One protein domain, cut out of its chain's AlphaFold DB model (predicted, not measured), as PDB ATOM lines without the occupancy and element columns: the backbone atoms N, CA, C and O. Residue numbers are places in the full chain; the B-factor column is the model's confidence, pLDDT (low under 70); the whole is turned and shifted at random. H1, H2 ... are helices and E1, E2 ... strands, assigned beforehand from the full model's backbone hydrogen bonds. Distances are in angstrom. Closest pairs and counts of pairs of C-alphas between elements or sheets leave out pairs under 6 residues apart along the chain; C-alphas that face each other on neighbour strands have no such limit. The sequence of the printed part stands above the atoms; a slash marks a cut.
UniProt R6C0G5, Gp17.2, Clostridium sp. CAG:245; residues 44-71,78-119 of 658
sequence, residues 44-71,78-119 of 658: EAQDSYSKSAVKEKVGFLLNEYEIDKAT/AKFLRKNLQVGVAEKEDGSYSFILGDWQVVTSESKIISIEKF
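This is residues 44 to 71 and 78 to 119 of the 658 residues of the protein "Gp17.2" of Clostridium sp. CAG:245 (UniProt R6C0G5). A small twisted sheet of four strands has two helices over one face and its other face bare: two layers, helices on one face of a sheet. The long H1 passes over E3 and E4 and makes the longest axis, while the short H2 packs over E1 at the other edge. The printed part has 70 residues, with named elements in the order H1 H2 E1 E2 E3 E4, class mixed; the sheet, E1 E2 E3 E4, is all antiparallel. It is compact, radius of gyration of the C-alphas 12.0 A, yet elongated, spanning 40 by 24 by 20 A.

Find C-alpha 44 at (74.557, 167.591, 104.010); from there H1 runs 40.8 A to residue 71. After the cut, H2 takes residues 78 to 85, 10.4 A. Then come E1, residues 89 to 91; E2, 97 to 101; E3, 104 to 108; and E4, 113 to 118, 14.6 A, ending at C-alpha 118 (64.954, 161.240, 104.428).

Start at the sheet, a meander, each strand the antiparallel neighbour of the one before; it is only just strongly twisted, with C-alphas up to 4.3 A off its plane. In the hairpin E1 and E2, N 90 and O 98 are 2.8 A apart, within hydrogen-bond range; so are N 99 and O 106 of the hairpin E2 and E3, 3.1 A, and N 105 and O 117 of the hairpin E3 and E4, 2.8 A. H1 is on the sheet at a height of 8.0 A, only just slantwise to the strands, at 30.3 degrees to E3 on the local plane; the closest C-alphas of H1 and E4 are those of Gly 59 and Ile 113, 7.1 A. H2, on the same face at a height of 9.3 A, runs along E1, at 20 degrees on the local plane; their closest C-alphas are those of Arg 82 and Val 89, 6.3 A. H1, with residues 61 to 65 alone, and H2 only just touch, with 3 pairs of C-alphas within 8 A, the closest Tyr 65 and Phe 80, 7.5 A; they run opposite ways at a steep tilt of 52 degrees. E1 and E4 are apart. In H1 and H2 every O i to N i+4 pair is within hydrogen-bond range.

The two C-alphas farthest apart, those of Glu 44 and Thr 71, are 40.8 A apart. Residues 72 to 77 are not printed, and C-alphas 71 and 78 are 18.1 A apart across the cut. The links that are printed whole are tight. No printed residue has a pLDDT under 70.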
ATOM      1  N   GLU A  44      75.118 167.675 105.369       90.75
ATOM      2  CA  GLU A  44      74.557 167.591 104.010       90.75
ATOM      3  C   GLU A  44      75.362 166.633 103.122       90.75
ATOM      4  O   GLU A  44      74.784 165.818 102.404       90.75
ATOM      5  N   ALA A  45      76.697 166.693 103.190       92.44
ATOM      6  CA  ALA A  45      77.571 165.783 102.457       92.44
ATOM      7  C   ALA A  45      77.405 164.328 102.929       92.44
ATOM      8  O   ALA A  45      77.319 163.426 102.097       92.44
ATOM      9  N   GLN A  46      77.303 164.102 104.242       93.19
ATOM     10  CA  GLN A  46      77.041 162.783 104.823       93.19
ATOM     11  C   GLN A  46      75.681 162.221 104.379       93.19
ATOM     12  O   GLN A  46      75.599 161.058 103.983       93.19
ATOM     13  N   ASP A  47      74.629 163.042 104.398       93.94
ATOM     14  CA  ASP A  47      73.293 162.662 103.933       93.94
ATOM     15  C   ASP A  47      73.298 162.372 102.421       93.94
ATOM     16  O   ASP A  47      72.775 161.354 101.975       93.94
ATOM     17  N   SER A  48      73.949 163.211 101.610       94.62
ATOM     18  CA  SER A  48      74.080 162.975 100.166       94.62
ATOM     19  C   SER A  48      74.840 161.682  99.861       94.62
ATOM     20  O   SER A  48      74.483 160.958  98.926       94.62
ATOM     21  N   TYR A  49      75.883 161.381 100.636       95.31
ATOM     22  CA  TYR A  49      76.652 160.149 100.507       95.31
ATOM     23  C   TYR A  49      75.810 158.922 100.875       95.31
ATOM     24  O   TYR A  49      75.696 157.998 100.070       95.31
ATOM     25  N   SER A  50      75.148 158.931 102.038       96.50
ATOM     26  CA  SER A  50      74.318 157.801 102.481       96.50
ATOM     27  C   SER A  50      73.127 157.557 101.547       96.50
ATOM     28  O   SER A  50      72.855 156.411 101.191       96.50
ATOM     29  N   LYS A  51      72.486 158.619 101.044       97.19
ATOM     30  CA  LYS A  51      71.441 158.529 100.014       97.19
ATOM     31  C   LYS A  51      71.948 157.876  98.729       97.19
ATOM     32  O   LYS A  51      71.237 157.076  98.122       97.19
ATOM     33  N   SER A  52      73.157 158.234  98.296       97.19
ATOM     34  CA  SER A  52      73.764 157.674  97.082       97.19
ATOM     35  C   SER A  52      74.061 156.184  97.248       97.19
ATOM     36  O   SER A  52      73.750 155.415  96.344       97.19
ATOM     37  N   ALA A  53      74.543 155.769  98.424       96.88
ATOM     38  CA  ALA A  53      74.754 154.359  98.747       96.88
ATOM     39  C   ALA A  53      73.440 153.555  98.741       96.88
ATOM     40  O   ALA A  53      73.382 152.467  98.170       96.88
ATOM     41  N   VAL A  54      72.356 154.107  99.305       97.62
ATOM     42  CA  VAL A  54      71.014 153.497  99.222       97.62
ATOM     43  C   VAL A  54      70.564 153.359  97.767       97.62
ATOM     44  O   VAL A  54      70.097 152.294  97.367       97.62
ATOM     45  N   LYS A  55      70.734 154.410  96.956       97.75
ATOM     46  CA  LYS A  55      70.364 154.397  95.534       97.75
ATOM     47  C   LYS A  55      71.120 153.324  94.752       97.75
ATOM     48  O   LYS A  55      70.510 152.639  93.939       97.75
ATOM     49  N   GLU A  56      72.421 153.194  94.983       97.69
ATOM     50  CA  GLU A  56      73.259 152.181  94.341       97.69
ATOM     51  C   GLU A  56      72.826 150.771  94.743       97.69
ATOM     52  O   GLU A  56      72.557 149.953  93.867       97.69
ATOM     53  N   LYS A  57      72.656 150.516  96.049       97.56
ATOM     54  CA  LYS A  57      72.230 149.205  96.558       97.56
ATOM     55  C   LYS A  57      70.886 148.777  95.965       97.56
ATOM     56  O   LYS A  57      70.766 147.665  95.468       97.56
ATOM     57  N   VAL A  58      69.884 149.658  95.983       97.44
ATOM     58  CA  VAL A  58      68.560 149.345  95.420       97.44
ATOM     59  C   VAL A  58      68.627 149.219  93.897       97.44
ATOM     60  O   VAL A  58      68.020 148.314  93.341       97.44
ATOM     61  N   GLY A  59      69.391 150.075  93.212       97.44
ATOM     62  CA  GLY A  59      69.554 150.001  91.759       97.44
ATOM     63  C   GLY A  59      70.206 148.697  91.295       97.44
ATOM     64  O   GLY A  59      69.788 148.135  90.287       97.44
ATOM     65  N   PHE A  60      71.184 148.191  92.046       96.88
ATOM     66  CA  PHE A  60      71.803 146.895  91.784       96.88
ATOM     67  C   PHE A  60      70.801 145.745  91.947       96.88
ATOM     68  O   PHE A  60      70.671 144.924  91.045       96.88
ATOM     69  N   LEU A  61      70.020 145.757  93.031       95.88
ATOM     70  CA  LEU A  61      68.976 144.760  93.281       95.88
ATOM     71  C   LEU A  61      67.885 144.735  92.204       95.88
ATOM     72  O   LEU A  61      67.386 143.667  91.870       95.88
ATOM     73  N   LEU A  62      67.513 145.886  91.636       95.31
ATOM     74  CA  LEU A  62      66.567 145.925  90.514       95.31
ATOM     75  C   LEU A  62      67.124 145.206  89.278       95.31
ATOM     76  O   LEU A  62      66.408 144.435  88.651       95.31
ATOM     77  N   ASN A  63      68.407 145.409  88.964       93.94
ATOM     78  CA  ASN A  63      69.051 144.716  87.846       93.94
ATOM     79  C   ASN A  63      69.153 143.205  88.098       93.94
ATOM     80  O   ASN A  63      68.913 142.422  87.183       93.94
ATOM     81  N   GLU A  64      69.500 142.790  89.320       92.88
ATOM     82  CA  GLU A  64      69.507 141.369  89.700       92.88
ATOM     83  C   GLU A  64      68.116 140.751  89.536       92.88
ATOM     84  O   GLU A  64      67.979 139.710  88.902       92.88
ATOM     85  N   TYR A  65      67.071 141.441  89.998       92.88
ATOM     86  CA  TYR A  65      65.698 140.976  89.843       92.88
ATOM     87  C   TYR A  65      65.271 140.828  88.374       92.88
ATOM     88  O   TYR A  65      64.597 139.862  88.013       92.88
ATOM     89  N   GLU A  66      65.664 141.762  87.500       90.12
ATOM     90  CA  GLU A  66      65.400 141.660  86.058       90.12
ATOM     91  C   GLU A  66      66.078 140.431  85.429       90.12
ATOM     92  O   GLU A  66      65.492 139.792  84.549       90.12
ATOM     93  N   ILE A  67      67.281 140.076  85.895       87.69
ATOM     94  CA  ILE A  67      67.998 138.873  85.457       87.69
ATOM     95  C   ILE A  67      67.277 137.615  85.953       87.69
ATOM     96  O   ILE A  67      66.983 136.749  85.130       87.69
ATOM     97  N   ASP A  68      66.931 137.541  87.241       85.75
ATOM     98  CA  ASP A  68      66.217 136.401  87.844       85.75
ATOM     99  C   ASP A  68      64.888 136.129  87.115       85.75
ATOM    100  O   ASP A  68      64.559 134.997  86.739       85.75
ATOM    101  N   LYS A  69      64.144 137.196  86.799       84.12
ATOM    102  CA  LYS A  69      62.897 137.112  86.027       84.12
ATOM    103  C   LYS A  69      63.128 136.597  84.602       84.12
ATOM    104  O   LYS A  69      62.301 135.851  84.078       84.12
ATOM    105  N   ALA A  70      64.234 136.979  83.963       83.06
ATOM    106  CA  ALA A  70      64.577 136.536  82.612       83.06
ATOM    107  C   ALA A  70      65.065 135.077  82.559       83.06
ATOM    108  O   ALA A  70      64.859 134.406  81.544       83.06
ATOM    109  N   THR A  71      65.685 134.569  83.629       78.81
ATOM    110  CA  THR A  71      66.156 133.175  83.736       78.81
ATOM    111  C   THR A  71      65.074 132.206  84.217       78.81
ATOM    112  O   THR A  71      65.276 130.991  84.171       78.81
ATOM    113  N   ALA A  78      58.539 141.666  96.189       93.88
ATOM    114  CA  ALA A  78      58.551 142.021  97.607       93.88
ATOM    115  C   ALA A  78      59.373 141.033  98.445       93.88
ATOM    116  O   ALA A  78      60.161 141.449  99.298       93.88
ATOM    117  N   LYS A  79      59.247 139.727  98.178       92.31
ATOM    118  CA  LYS A  79      60.071 138.698  98.824       92.31
ATOM    119  C   LYS A  79      61.540 138.864  98.471       92.31
ATOM    120  O   LYS A  79      62.379 138.795  99.364       92.31
ATOM    121  N   PHE A  80      61.846 139.130  97.203       93.38
ATOM    122  CA  PHE A  80      63.208 139.405  96.746       93.38
ATOM    123  C   PHE A  80      63.828 140.592  97.503       93.38
ATOM    124  O   PHE A  80      64.960 140.500  97.980       93.38
ATOM    125  N   LEU A  81      63.082 141.683  97.692       95.12
ATOM    126  CA  LEU A  81      63.545 142.830  98.475       95.12
ATOM    127  C   LEU A  81      63.740 142.477  99.956       95.12
ATOM    128  O   LEU A  81      64.810 142.753 100.495       95.12
ATOM    129  N   ARG A  82      62.762 141.829 100.610       94.25
ATOM    130  CA  ARG A  82      62.875 141.402 102.023       94.25
ATOM    131  C   ARG A  82      64.096 140.507 102.237       94.25
ATOM    132  O   ARG A  82      64.878 140.748 103.151       94.25
ATOM    133  N   LYS A  83      64.286 139.530 101.351       91.06
ATOM    134  CA  LYS A  83      65.404 138.581 101.331       91.06
ATOM    135  C   LYS A  83      66.761 139.288 101.272       91.06
ATOM    136  O   LYS A  83      67.631 139.022 102.096       91.06
ATOM    137  N   ASN A  84      66.941 140.188 100.306       91.44
ATOM    138  CA  ASN A  84      68.245 140.790 100.017       91.44
ATOM    139  C   ASN A  84      68.557 142.039 100.860       91.44
ATOM    140  O   ASN A  84      69.724 142.383 101.064       91.44
ATOM    141  N   LEU A  85      67.534 142.744 101.348       93.44
ATOM    142  CA  LEU A  85      67.709 143.945 102.171       93.44
ATOM    143  C   LEU A  85      67.544 143.682 103.665       93.44
ATOM    144  O   LEU A  85      68.063 144.482 104.437       93.44
ATOM    145  N   GLN A  86      66.858 142.601 104.052       92.38
ATOM    146  CA  GLN A  86      66.438 142.321 105.430       92.38
ATOM    147  C   GLN A  86      65.665 143.497 106.046       92.38
ATOM    148  O   GLN A  86      65.925 143.937 107.158       92.38
ATOM    149  N   VAL A  87      64.691 144.028 105.305       94.44
ATOM    150  CA  VAL A  87      63.812 145.111 105.771       94.44
ATOM    151  C   VAL A  87      62.355 144.762 105.520       94.44
ATOM    152  O   VAL A  87      62.043 143.976 104.624       94.44
ATOM    153  N   GLY A  88      61.464 145.370 106.300       95.69
ATOM    154  CA  GLY A  88      60.034 145.290 106.048       95.69
ATOM    155  C   GLY A  88      59.667 146.056 104.781       95.69
ATOM    156  O   GLY A  88      60.086 147.200 104.589       95.69
ATOM    157  N   VAL A  89      58.914 145.400 103.900       96.94
ATOM    158  CA  VAL A  89      58.484 145.950 102.610       96.94
ATOM    159  C   VAL A  89      56.965 146.033 102.612       96.94
ATOM    160  O   VAL A  89      56.286 145.028 102.822       96.94
ATOM    161  N   ALA A  90      56.434 147.227 102.367       96.44
ATOM    162  CA  ALA A  90      55.020 147.438 102.098       96.44
ATOM    163  C   ALA A  90      54.754 147.433 100.598       96.44
ATOM    164  O   ALA A  90      55.459 148.096  99.835       96.44
ATOM    165  N   GLU A  91      53.688 146.747 100.211       94.56
ATOM    166  CA  GLU A  91      53.150 146.730  98.856       94.56
ATOM    167  C   GLU A  91      51.956 147.681  98.818       94.56
ATOM    168  O   GLU A  91      51.032 147.564  99.624       94.56
ATOM    169  N   LYS A  92      52.005 148.681  97.940       92.88
ATOM    170  CA  LYS A  92      50.955 149.695  97.820       92.88
ATOM    171  C   LYS A  92      49.954 149.310  96.741       92.88
ATOM    172  O   LYS A  92      50.283 148.625  95.777       92.88
ATOM    173  N   GLU A  93      48.739 149.837  96.864       91.25
ATOM    174  CA  GLU A  93      47.650 149.616  95.900       91.25
ATOM    175  C   GLU A  93      47.997 150.069  94.471       91.25
ATOM    176  O   GLU A  93      47.450 149.545  93.505       91.25
ATOM    177  N   ASP A  94      48.925 151.021  94.321       91.81
ATOM    178  CA  ASP A  94      49.412 151.507  93.025       91.81
ATOM    179  C   ASP A  94      50.491 150.608  92.387       91.81
ATOM    180  O   ASP A  94      51.025 150.946  91.327       91.81
ATOM    181  N   GLY A  95      50.821 149.474  93.017       91.06
ATOM    182  CA  GLY A  95      51.853 148.535  92.573       91.06
ATOM    183  C   GLY A  95      53.284 148.974  92.894       91.06
ATOM    184  O   GLY A  95      54.233 148.357  92.404       91.06
ATOM    185  N   SER A  96      53.472 150.041  93.678       96.19
ATOM    186  CA  SER A  96      54.788 150.423  94.196       96.19
ATOM    187  C   SER A  96      55.094 149.767  95.544       96.19
ATOM    188  O   SER A  96      54.209 149.371  96.301       96.19
ATOM    189  N   TYR A  97      56.382 149.684  95.859       97.69
ATOM    190  CA  TYR A  97      56.926 149.074  97.065       97.69
ATOM    191  C   TYR A  97      57.604 150.148  97.908       97.69
ATOM    192  O   TYR A  97      58.306 151.004  97.363       97.69
ATOM    193  N   SER A  98      57.404 150.119  99.225       97.75
ATOM    194  CA  SER A  98      57.956 151.107 100.158       97.75
ATOM    195  C   SER A  98      58.612 150.437 101.354       97.75
ATOM    196  O   SER A  98      58.034 149.541 101.963       97.75
ATOM    197  N   PHE A  99      59.815 150.882 101.700       97.62
ATOM    198  CA  PHE A  99      60.580 150.361 102.833       97.62
ATOM    199  C   PHE A  99      61.514 151.433 103.401       97.62
ATOM    200  O   PHE A  99      61.785 152.451 102.757       97.62
ATOM    201  N   ILE A 100      61.992 151.211 104.628       96.38
ATOM    202  CA  ILE A 100      63.018 152.048 105.261       96.38
ATOM    203  C   ILE A 100      64.371 151.349 105.128       96.38
ATOM    204  O   ILE A 100      64.489 150.173 105.456       96.38
ATOM    205  N   LEU A 101      65.390 152.074 104.662       95.19
ATOM    206  CA  LEU A 101      66.772 151.602 104.612       95.19
ATOM    207  C   LEU A 101      67.704 152.658 105.220       95.19
ATOM    208  O   LEU A 101      67.989 153.691 104.609       95.19
ATOM    209  N   GLY A 102      68.166 152.400 106.447       92.44
ATOM    210  CA  GLY A 102      68.827 153.418 107.266       92.44
ATOM    211  C   GLY A 102      67.873 154.576 107.561       92.44
ATOM    212  O   GLY A 102      66.733 154.356 107.956       92.44
ATOM    213  N   ASP A 103      68.309 155.809 107.306       94.44
ATOM    214  CA  ASP A 103      67.490 157.014 107.509       94.44
ATOM    215  C   ASP A 103      66.551 157.331 106.328       94.44
ATOM    216  O   ASP A 103      65.905 158.382 106.310       94.44
ATOM    217  N   TRP A 104      66.507 156.480 105.298       97.44
ATOM    218  CA  TRP A 104      65.860 156.792 104.025       97.44
ATOM    219  C   TRP A 104      64.605 155.956 103.807       97.44
ATOM    220  O   TRP A 104      64.646 154.729 103.855       97.44
ATOM    221  N   GLN A 105      63.502 156.626 103.485       97.56
ATOM    222  CA  GLN A 105      62.332 155.997 102.897       97.56
ATOM    223  C   GLN A 105      62.547 155.854 101.394       97.56
ATOM    224  O   GLN A 105      62.783 156.839 100.687       97.56
ATOM    225  N   VAL A 106      62.463 154.619 100.913       98.38
ATOM    226  CA  VAL A 106      62.593 154.278  99.499       98.38
ATOM    227  C   VAL A 106      61.228 153.878  98.970       98.38
ATOM    228  O   VAL A 106      60.540 153.076  99.596       98.38
ATOM    229  N   VAL A 107      60.859 154.407  97.804       98.06
ATOM    230  CA  VAL A 107      59.713 153.941  97.019       98.06
ATOM    231  C   VAL A 107      60.221 153.471  95.661       98.06
ATOM    232  O   VAL A 107      60.972 154.192  95.001       98.06
ATOM    233  N   THR A 108      59.834 152.273  95.231       97.88
ATOM    234  CA  THR A 108      60.315 151.643  93.989       97.88
ATOM    235  C   THR A 108      59.207 150.849  93.300       97.88
ATOM    236  O   THR A 108      58.228 150.470  93.934       97.88
ATOM    237  N   SER A 109      59.351 150.587  92.005       95.56
ATOM    238  CA  SER A 109      58.650 149.505  91.298       95.56
ATOM    239  C   SER A 109      59.643 148.384  90.970       95.56
ATOM    240  O   SER A 109      60.824 148.511  91.295       95.56
ATOM    241  N   GLU A 110      59.193 147.330  90.281       93.38
ATOM    242  CA  GLU A 110      60.072 146.252  89.787       93.38
ATOM    243  C   GLU A 110      61.191 146.742  88.846       93.38
ATOM    244  O   GLU A 110      62.188 146.056  88.685       93.38
ATOM    245  N   SER A 111      61.037 147.913  88.211       91.25
ATOM    246  CA  SER A 111      61.931 148.392  87.140       91.25
ATOM    247  C   SER A 111      62.675 149.690  87.445       91.25
ATOM    248  O   SER A 111      63.580 150.080  86.709       91.25
ATOM    249  N   LYS A 112      62.279 150.432  88.487       96.00
ATOM    250  CA  LYS A 112      62.929 151.706  88.820       96.00
ATOM    251  C   LYS A 112      62.660 152.159  90.245       96.00
ATOM    252  O   LYS A 112      61.564 152.004  90.777       96.00
ATOM    253  N   ILE A 113      63.633 152.889  90.778       97.81
ATOM    254  CA  ILE A 113      63.472 153.700  91.983       97.81
ATOM    255  C   ILE A 113      62.580 154.905  91.650       97.81
ATOM    256  O   ILE A 113      62.862 155.653  90.711       97.81
ATOM    257  N   ILE A 114      61.518 155.104  92.430       97.94
ATOM    258  CA  ILE A 114      60.562 156.212  92.296       97.94
ATOM    259  C   ILE A 114      61.011 157.398  93.154       97.94
ATOM    260  O   ILE A 114      61.114 158.516  92.646       97.94
ATOM    261  N   SER A 115      61.325 157.170  94.433       97.81
ATOM    262  CA  SER A 115      61.845 158.207  95.331       97.81
ATOM    263  C   SER A 115      62.761 157.638  96.417       97.81
ATOM    264  O   SER A 115      62.689 156.465  96.779       97.81
ATOM    265  N   ILE A 116      63.657 158.498  96.915       97.88
ATOM    266  CA  ILE A 116      64.468 158.260  98.114       97.88
ATOM    267  C   ILE A 116      64.456 159.559  98.913       97.88
ATOM    268  O   ILE A 116      65.031 160.568  98.481       97.88
ATOM    269  N   GLU A 117      63.801 159.544 100.064       97.00
ATOM    270  CA  GLU A 117      63.578 160.718 100.908       97.00
ATOM    271  C   GLU A 117      64.008 160.424 102.340       97.00
ATOM    272  O   GLU A 117      63.926 159.289 102.799       97.00
ATOM    273  N   LYS A 118      64.535 161.433 103.040       95.12
ATOM    274  CA  LYS A 118      64.954 161.240 104.428       95.12
ATOM    275  C   LYS A 118      63.700 161.065 105.273       95.12
ATOM    276  O   LYS A 118      62.854 161.958 105.282       95.12
ATOM    277  N   PHE A 119      63.584 159.935 105.958       94.19
ATOM    278  CA  PHE A 119      62.416 159.635 106.765       94.19
ATOM    279  C   PHE A 119      62.311 160.639 107.916       94.19
ATOM    280  O   PHE A 119      63.258 160.846 108.682       94.19
TER     281      PHE A 119